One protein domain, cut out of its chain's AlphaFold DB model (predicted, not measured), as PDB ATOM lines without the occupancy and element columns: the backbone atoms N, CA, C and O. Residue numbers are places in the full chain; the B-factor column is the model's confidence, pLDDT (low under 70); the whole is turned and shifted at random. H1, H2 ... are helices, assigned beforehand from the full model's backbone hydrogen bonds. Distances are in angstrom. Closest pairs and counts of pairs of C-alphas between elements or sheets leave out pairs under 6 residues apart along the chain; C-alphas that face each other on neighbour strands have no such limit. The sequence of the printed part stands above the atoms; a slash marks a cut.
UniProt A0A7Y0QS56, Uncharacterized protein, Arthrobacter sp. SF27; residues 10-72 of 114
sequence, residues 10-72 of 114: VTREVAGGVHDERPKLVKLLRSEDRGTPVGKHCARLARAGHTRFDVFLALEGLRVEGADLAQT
ATOM      1  N   VAL A  10     219.719 165.362 193.202       80.88
ATOM      2  CA  VAL A  10     220.997 165.590 193.892       80.88
ATOM      3  C   VAL A  10     221.542 164.258 194.386       80.88
ATOM      4  O   VAL A  10     220.972 163.633 195.279       80.88
ATOM      5  N   THR A  11     222.694 163.859 193.855       80.12
ATOM      6  CA  THR A  11     223.386 162.627 194.250       80.12
ATOM      7  C   THR A  11     224.635 162.965 195.059       80.12
ATOM      8  O   THR A  11     225.455 163.785 194.647       80.12
ATOM      9  N   ARG A  12     224.792 162.334 196.228       82.50
ATOM     10  CA  ARG A  12     225.992 162.452 197.074       82.50
ATOM     11  C   ARG A  12     226.554 161.080 197.400       82.50
ATOM     12  O   ARG A  12     225.811 160.171 197.783       82.50
ATOM     13  N   GLU A  13     227.867 160.953 197.311       77.50
ATOM     14  CA  GLU A  13     228.593 159.709 197.531       77.50
ATOM     15  C   GLU A  13     229.887 159.975 198.299       77.50
ATOM     16  O   GLU A  13     230.538 160.995 198.078       77.50
ATOM     17  N   VAL A  14     230.233 159.060 199.205       76.62
ATOM     18  CA  VAL A  14     231.512 159.058 199.920       76.62
ATOM     19  C   VAL A  14     232.349 157.945 199.309       76.62
ATOM     20  O   VAL A  14     232.128 156.772 199.591       76.62
ATOM     21  N   ALA A  15     233.259 158.315 198.419       69.44
ATOM     22  CA  ALA A  15     234.156 157.394 197.739       69.44
ATOM     23  C   ALA A  15     235.415 158.142 197.294       69.44
ATOM     24  O   ALA A  15     235.378 159.352 197.055       69.44
ATOM     25  N   GLY A  16     236.532 157.424 197.171       67.06
ATOM     26  CA  GLY A  16     237.766 157.997 196.641       67.06
ATOM     27  C   GLY A  16     237.582 158.401 195.180       67.06
ATOM     28  O   GLY A  16     237.063 157.621 194.388       67.06
ATOM     29  N   GLY A  17     238.049 159.592 194.799       66.44
ATOM     30  CA  GLY A  17     237.941 160.085 193.417       66.44
ATOM     31  C   GLY A  17     238.722 159.265 192.379       66.44
ATOM     32  O   GLY A  17     238.621 159.549 191.192       66.44
ATOM     33  N   VAL A  18     239.510 158.281 192.820       69.38
ATOM     34  CA  VAL A  18     240.246 157.316 191.984       69.38
ATOM     35  C   VAL A  18     239.428 156.039 191.733       69.38
ATOM     36  O   VAL A  18     239.697 155.317 190.779       69.38
ATOM     37  N   HIS A  19     238.424 155.741 192.566       69.00
ATOM     38  CA  HIS A  19     237.568 154.575 192.366       69.00
ATOM     39  C   HIS A  19     236.462 154.887 191.354       69.00
ATOM     40  O   HIS A  19     235.546 155.670 191.619       69.00
ATOM     41  N   ASP A  20     236.532 154.224 190.203       70.12
ATOM     42  CA  ASP A  20     235.553 154.379 189.124       70.12
ATOM     43  C   ASP A  20     234.292 153.521 189.320       70.12
ATOM     44  O   ASP A  20     233.252 153.804 188.734       70.12
ATOM     45  N   GLU A  21     234.316 152.547 190.232       74.81
ATOM     46  CA  GLU A  21     233.169 151.683 190.568       74.81
ATOM     47  C   GLU A  21     232.196 152.325 191.567       74.81
ATOM     48  O   GLU A  21     231.590 151.657 192.399       74.81
ATOM     49  N   ARG A  22     232.048 153.648 191.515       82.50
ATOM     50  CA  ARG A  22     231.167 154.415 192.398       82.50
ATOM     51  C   ARG A  22     229.699 154.107 192.091       82.50
ATOM     52  O   ARG A  22     229.196 154.595 191.076       82.50
ATOM     53  N   PRO A  23     228.975 153.314 192.909       83.88
ATOM     54  CA  PRO A  23     227.643 152.834 192.549       83.88
ATOM     55  C   PRO A  23     226.641 153.965 192.309       83.88
ATOM     56  O   PRO A  23     225.785 153.840 191.428       83.88
ATOM     57  N   LYS A  24     226.730 155.082 193.046       85.94
ATOM     58  CA  LYS A  24     225.792 156.198 192.842       85.94
ATOM     59  C   LYS A  24     226.127 156.995 191.586       85.94
ATOM     60  O   LYS A  24     225.205 157.353 190.854       85.94
ATOM     61  N   LEU A  25     227.412 157.225 191.307       82.25
ATOM     62  CA  LEU A  25     227.839 157.828 190.044       82.25
ATOM     63  C   LEU A  25     227.466 156.947 188.846       82.25
ATOM     64  O   LEU A  25     226.884 157.448 187.891       82.25
ATOM     65  N   VAL A  26     227.718 155.637 188.907       84.56
ATOM     66  CA  VAL A  26     227.348 154.691 187.841       84.56
ATOM     67  C   VAL A  26     225.838 154.687 187.618       84.56
ATOM     68  O   VAL A  26     225.393 154.699 186.476       84.56
ATOM     69  N   LYS A  27     225.031 154.719 188.684       85.00
ATOM     70  CA  LYS A  27     223.570 154.815 188.564       85.00
ATOM     71  C   LYS A  27     223.139 156.121 187.887       85.00
ATOM     72  O   LYS A  27     222.295 156.082 186.994       85.00
ATOM     73  N   LEU A  28     223.740 157.251 188.267       81.88
ATOM     74  CA  LEU A  28     223.496 158.557 187.643       81.88
ATOM     75  C   LEU A  28     223.913 158.577 186.164       81.88
ATOM     76  O   LEU A  28     223.235 159.186 185.345       81.88
ATOM     77  N   LEU A  29     225.000 157.881 185.818       79.81
ATOM     78  CA  LEU A  29     225.490 157.685 184.449       79.81
ATOM     79  C   LEU A  29     224.783 156.546 183.691       79.81
ATOM     80  O   LEU A  29     225.061 156.359 182.510       79.81
ATOM     81  N   ARG A  30     223.811 155.841 184.296       82.69
ATOM     82  CA  ARG A  30     222.907 154.900 183.598       82.69
ATOM     83  C   ARG A  30     221.448 155.346 183.444       82.69
ATOM     84  O   ARG A  30     220.806 154.878 182.519       82.69
ATOM     85  N   SER A  31     220.921 156.249 184.275       79.94
ATOM     86  CA  SER A  31     219.550 156.789 184.138       79.94
ATOM     87  C   SER A  31     219.256 157.410 182.761       79.94
ATOM     88  O   SER A  31     220.113 158.082 182.222       79.94
ATOM     89  N   GLU A  32     218.062 157.278 182.199       68.56
ATOM     90  CA  GLU A  32     217.719 157.975 180.941       68.56
ATOM     91  C   GLU A  32     217.262 159.425 181.186       68.56
ATOM     92  O   GLU A  32     217.438 160.294 180.344       68.56
ATOM     93  N   ASP A  33     216.781 159.718 182.396       67.19
ATOM     94  CA  ASP A  33     216.239 161.023 182.804       67.19
ATOM     95  C   ASP A  33     217.306 161.974 183.386       67.19
ATOM     96  O   ASP A  33     217.109 162.665 184.389       67.19
ATOM     97  N   ARG A  34     218.520 161.950 182.825       66.38
ATOM     98  CA  ARG A  34     219.594 162.855 183.266       66.38
ATOM     99  C   ARG A  34     219.602 164.110 182.400       66.38
ATOM    100  O   ARG A  34     220.022 164.075 181.252       66.38
ATOM    101  N   GLY A  35     219.188 165.230 182.990       64.19
ATOM    102  CA  GLY A  35     219.497 166.562 182.462       64.19
ATOM    103  C   GLY A  35     220.998 166.882 182.541       64.19
ATOM    104  O   GLY A  35     221.810 166.034 182.912       64.19
ATOM    105  N   THR A  36     221.381 168.125 182.230       62.59
ATOM    106  CA  THR A  36     222.774 168.604 182.305       62.59
ATOM    107  C   THR A  36     223.377 168.330 183.696       62.59
ATOM    108  O   THR A  36     222.896 168.888 184.686       62.59
ATOM    109  N   PRO A  37     224.406 167.470 183.822       60.47
ATOM    110  CA  PRO A  37     224.980 167.115 185.110       60.47
ATOM    111  C   PRO A  37     225.814 168.277 185.659       60.47
ATOM    112  O   PRO A  37     226.979 168.457 185.317       60.47
ATOM    113  N   VAL A  38     225.223 169.051 186.569       54.84
ATOM    114  CA  VAL A  38     225.914 170.131 187.284       54.84
ATOM    115  C   VAL A  38     226.612 169.557 188.516       54.84
ATOM    116  O   VAL A  38     225.984 169.206 189.519       54.84
ATOM    117  N   GLY A  39     227.935 169.435 188.444       56.31
ATOM    118  CA  GLY A  39     228.763 168.938 189.537       56.31
ATOM    119  C   GLY A  39     229.428 170.084 190.287       56.31
ATOM    120  O   GLY A  39     230.220 170.814 189.714       56.31
ATOM    121  N   LYS A  40     229.226 170.186 191.609       48.56
ATOM    122  CA  LYS A  40     229.884 171.210 192.450       48.56
ATOM    123  C   LYS A  40     231.414 171.298 192.294       48.56
ATOM    124  O   LYS A  40     231.970 172.293 192.723       48.56
ATOM    125  N   HIS A  41     232.094 170.274 191.767       57.72
ATOM    126  CA  HIS A  41     233.532 170.306 191.489       57.72
ATOM    127  C   HIS A  41     233.928 169.186 190.506       57.72
ATOM    128  O   HIS A  41     233.692 168.013 190.809       57.72
ATOM    129  N   CYS A  42     234.589 169.499 189.385       56.12
ATOM    130  CA  CYS A  42     235.049 168.476 188.428       56.12
ATOM    131  C   CYS A  42     236.012 167.459 189.071       56.12
ATOM    132  O   CYS A  42     235.918 166.266 188.787       56.12
ATOM    133  N   ALA A  43     236.847 167.870 190.036       56.41
ATOM    134  CA  ALA A  43     237.731 166.932 190.743       56.41
ATOM    135  C   ALA A  43     237.006 166.037 191.775       56.41
ATOM    136  O   ALA A  43     237.593 165.077 192.274       56.41
ATOM    137  N   ARG A  44     235.728 166.309 192.097       64.56
ATOM    138  CA  ARG A  44     234.856 165.355 192.818       64.56
ATOM    139  C   ARG A  44     234.227 164.339 191.866       64.56
ATOM    140  O   ARG A  44     233.822 163.264 192.304       64.56
ATOM    141  N   LEU A  45     234.146 164.678 190.579       70.25
ATOM    142  CA  LEU A  45     233.635 163.795 189.539       70.25
ATOM    143  C   LEU A  45     234.666 162.720 189.213       70.25
ATOM    144  O   LEU A  45     234.299 161.555 189.207       70.25
ATOM    145  N   ALA A  46     235.945 163.067 189.076       72.06
ATOM    146  CA  ALA A  46     237.044 162.103 189.043       72.06
ATOM    147  C   ALA A  46     238.374 162.770 189.424       72.06
ATOM    148  O   ALA A  46     238.610 163.933 189.092       72.06
ATOM    149  N   ARG A  47     239.269 162.033 190.089       72.56
ATOM    150  CA  ARG A  47     240.625 162.506 190.427       72.56
ATOM    151  C   ARG A  47     241.545 162.505 189.203       72.56
ATOM    152  O   ARG A  47     242.456 163.320 189.130       72.56
ATOM    153  N   ALA A  48     241.286 161.619 188.245       70.75
ATOM    154  CA  ALA A  48     241.957 161.547 186.953       70.75
ATOM    155  C   ALA A  48     240.933 161.239 185.851       70.75
ATOM    156  O   ALA A  48     239.897 160.637 186.112       70.75
ATOM    157  N   GLY A  49     241.217 161.635 184.608       73.56
ATOM    158  CA  GLY A  49     240.348 161.315 183.471       73.56
ATOM    159  C   GLY A  49     239.077 162.159 183.335       73.56
ATOM    160  O   GLY A  49     238.212 161.770 182.559       73.56
ATOM    161  N   HIS A  50     238.970 163.305 184.019       76.00
ATOM    162  CA  HIS A  50     237.837 164.235 183.874       76.00
ATOM    163  C   HIS A  50     237.599 164.647 182.410       76.00
ATOM    164  O   HIS A  50     236.462 164.632 181.962       76.00
ATOM    165  N   THR A  51     238.663 164.844 181.622       80.44
ATOM    166  CA  THR A  51     238.568 165.155 180.186       80.44
ATOM    167  C   THR A  51     237.766 164.114 179.400       80.44
ATOM    168  O   THR A  51     237.047 164.459 178.471       80.44
ATOM    169  N   ARG A  52     237.848 162.828 179.775       81.38
ATOM    170  CA  ARG A  52     237.056 161.769 179.128       81.38
ATOM    171  C   ARG A  52     235.569 161.919 179.444       81.38
ATOM    172  O   ARG A  52     234.753 161.710 178.555       81.38
ATOM    173  N   PHE A  53     235.226 162.304 180.676       79.50
ATOM    174  CA  PHE A  53     233.846 162.619 181.044       79.50
ATOM    175  C   PHE A  53     233.338 163.843 180.290       79.50
ATOM    176  O   PHE A  53     232.230 163.789 179.777       79.50
ATOM    177  N   ASP A  54     234.145 164.897 180.167       79.06
ATOM    178  CA  ASP A  54     233.751 166.104 179.432       79.06
ATOM    179  C   ASP A  54     233.453 165.787 177.962       79.06
ATOM    180  O   ASP A  54     232.403 166.171 177.451       79.06
ATOM    181  N   VAL A  55     234.331 165.021 177.300       83.81
ATOM    182  CA  VAL A  55     234.127 164.586 175.910       83.81
ATOM    183  C   VAL A  55     232.895 163.687 175.783       83.81
ATOM    184  O   VAL A  55     232.071 163.916 174.904       83.81
ATOM    185  N   PHE A  56     232.737 162.686 176.655       83.00
ATOM    186  CA  PHE A  56     231.599 161.762 176.599       83.00
ATOM    187  C   PHE A  56     230.264 162.473 176.848       83.00
ATOM    188  O   PHE A  56     229.304 162.269 176.114       83.00
ATOM    189  N   LEU A  57     230.207 163.343 177.854       79.75
ATOM    190  CA  LEU A  57     229.002 164.103 178.171       79.75
ATOM    191  C   LEU A  57     228.674 165.107 177.063       79.75
ATOM    192  O   LEU A  57     227.502 165.264 176.733       79.75
ATOM    193  N   ALA A  58     229.679 165.712 176.425       80.69
ATOM    194  CA  ALA A  58     229.454 166.609 175.296       80.69
ATOM    195  C   ALA A  58     228.774 165.912 174.103       80.69
ATOM    196  O   ALA A  58     227.956 166.548 173.436       80.69
ATOM    197  N   LEU A  59     229.057 164.624 173.857       80.62
ATOM    198  CA  LEU A  59     228.371 163.834 172.820       80.62
ATOM    199  C   LEU A  59     226.870 163.673 173.107       80.62
ATOM    200  O   LEU A  59     226.067 163.671 172.182       80.62
ATOM    201  N   GLU A  60     226.495 163.614 174.384       77.44
ATOM    202  CA  GLU A  60     225.107 163.511 174.854       77.44
ATOM    203  C   GLU A  60     224.431 164.891 175.017       77.44
ATOM    204  O   GLU A  60     223.340 165.001 175.574       77.44
ATOM    205  N   GLY A  61     225.083 165.983 174.592       75.31
ATOM    206  CA  GLY A  61     224.590 167.353 174.802       75.31
ATOM    207  C   GLY A  61     224.644 167.814 176.267       75.31
ATOM    208  O   GLY A  61     224.069 168.843 176.632       75.31
ATOM    209  N   LEU A  62     225.350 167.067 177.112       76.25
ATOM    210  CA  LEU A  62     225.532 167.320 178.532       76.25
ATOM    211  C   LEU A  62     226.840 168.090 178.768       76.25
ATOM    212  O   LEU A  62     227.810 167.984 178.022       76.25
ATOM    213  N   ARG A  63     226.883 168.897 179.828       72.62
ATOM    214  CA  ARG A  63     228.072 169.659 180.234       72.62
ATOM    215  C   ARG A  63     228.246 169.562 181.736       72.62
ATOM    216  O   ARG A  63     227.257 169.580 182.463       72.62
ATOM    217  N   VAL A  64     229.493 169.486 182.185       72.56
ATOM    218  CA  VAL A  64     229.831 169.587 183.604       72.56
ATOM    219  C   VAL A  64     230.132 171.046 183.913       72.56
ATOM    220  O   VAL A  64     231.151 171.581 183.486       72.56
ATOM    221  N   GLU A  65     229.246 171.705 184.652       68.94
ATOM    222  CA  GLU A  65     229.521 173.043 185.182       68.94
ATOM    223  C   GLU A  65     230.207 172.921 186.543       68.94
ATOM    224  O   GLU A  65     229.601 172.445 187.503       68.94
ATOM    225  N   GLY A  66     231.476 173.326 186.620       60.56
ATOM    226  CA  GLY A  66     232.244 173.358 187.862       60.56
ATOM    227  C   GLY A  66     232.102 174.700 188.579       60.56
ATOM    228  O   GLY A  66     232.434 175.739 188.018       60.56
ATOM    229  N   ALA A  67     231.665 174.679 189.838       49.53
ATOM    230  CA  ALA A  67     231.812 175.820 190.740       49.53
ATOM    231  C   ALA A  67     233.184 175.736 191.438       49.53
ATOM    232  O   ALA A  67     233.447 174.796 192.185       49.53
ATOM    233  N   ASP A  68     234.071 176.691 191.179       48.00
ATOM    234  CA  ASP A  68     235.346 176.875 191.898       48.00
ATOM    235  C   ASP A  68     235.132 177.941 193.008       48.00
ATOM    236  O   ASP A  68     234.202 178.733 192.888       48.00
ATOM    237  N   LEU A  69     235.815 178.062 194.156       42.91
ATOM    238  CA  LEU A  69     237.120 177.642 194.675       42.91
ATOM    239  C   LEU A  69     236.986 177.362 196.186       42.91
ATOM    240  O   LEU A  69     236.574 178.241 196.939       42.91
ATOM    241  N   ALA A  70     237.383 176.177 196.651       40.88
ATOM    242  CA  ALA A  70     237.836 175.970 198.034       40.88
ATOM    243  C   ALA A  70     238.620 174.653 198.114       40.88
ATOM    244  O   ALA A  70     238.069 173.581 198.375       40.88
ATOM    245  N   GLN A  71     239.925 174.739 197.854       58.16
ATOM    246  CA  GLN A  71     240.885 173.713 198.239       58.16
ATOM    247  C   GLN A  71     241.380 173.998 199.651       58.16
ATOM    248  O   GLN A  71     242.243 174.854 199.819       58.16
ATOM    249  N   THR A  72     240.887 173.279 200.659       50.91
ATOM    250  CA  THR A  72     241.633 173.105 201.917       50.91
ATOM    251  C   THR A  72     240.991 172.014 202.774       50.91
ATOM    252  O   THR A  72     239.942 172.233 203.369       50.91
TER     253      THR A  72
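AT A GLANCE: This is residues 10 to 72 of the 114 residues of an uncharacterized protein of Arthrobacter sp. SF27 (UniProt A0A7Y0QS56). This model has little regular structure: three short helices are set in long loops, with H1 on one side and H2 and H3 near each other on the other side. The loop of residues 29 to 41 joins the two sides, and the last stretch, residues 60 to 72, runs back past that loop to a far end at Thr 72. The printed part has 63 residues, 20 of them in named elements, in the order H1, H2, H3; the class is all helix, with no named strand. It is compact, with a radius of gyration of the C-alphas of 11.5 A, and spans 34 by 23 by 22 A.

IN THESE COORDINATES: H1 is residues 23 to 28, 8.6 A long, from C-alpha 23 at (227.643, 152.834, 192.549). H2 is residues 42 to 45, 5.0 A. H3 is residues 50 to 59, 14.6 A, ending at C-alpha 59 at (228.371, 163.834, 172.820).

HOW THE PARTS SIT: H1 and H2 are only just apart, closest 8.3 A. H2 and H3 are close but not clearly touching; their closest C-alphas, of Cys 42 and His 50, are 6.8 A apart. H1 and H3 are apart. Each O i to N i+4 pair in H1 and H3 is within hydrogen-bond range; H2 is too short for such a pair.

THE WHOLE: The two farthest C-alphas, of Glu 32 and Thr 72, are 35.2 A apart. The printed part has no cut. The link H1 to H2 is long. Residues 15 to 19, 32 to 44 and 65 to 72 have pLDDT under 70.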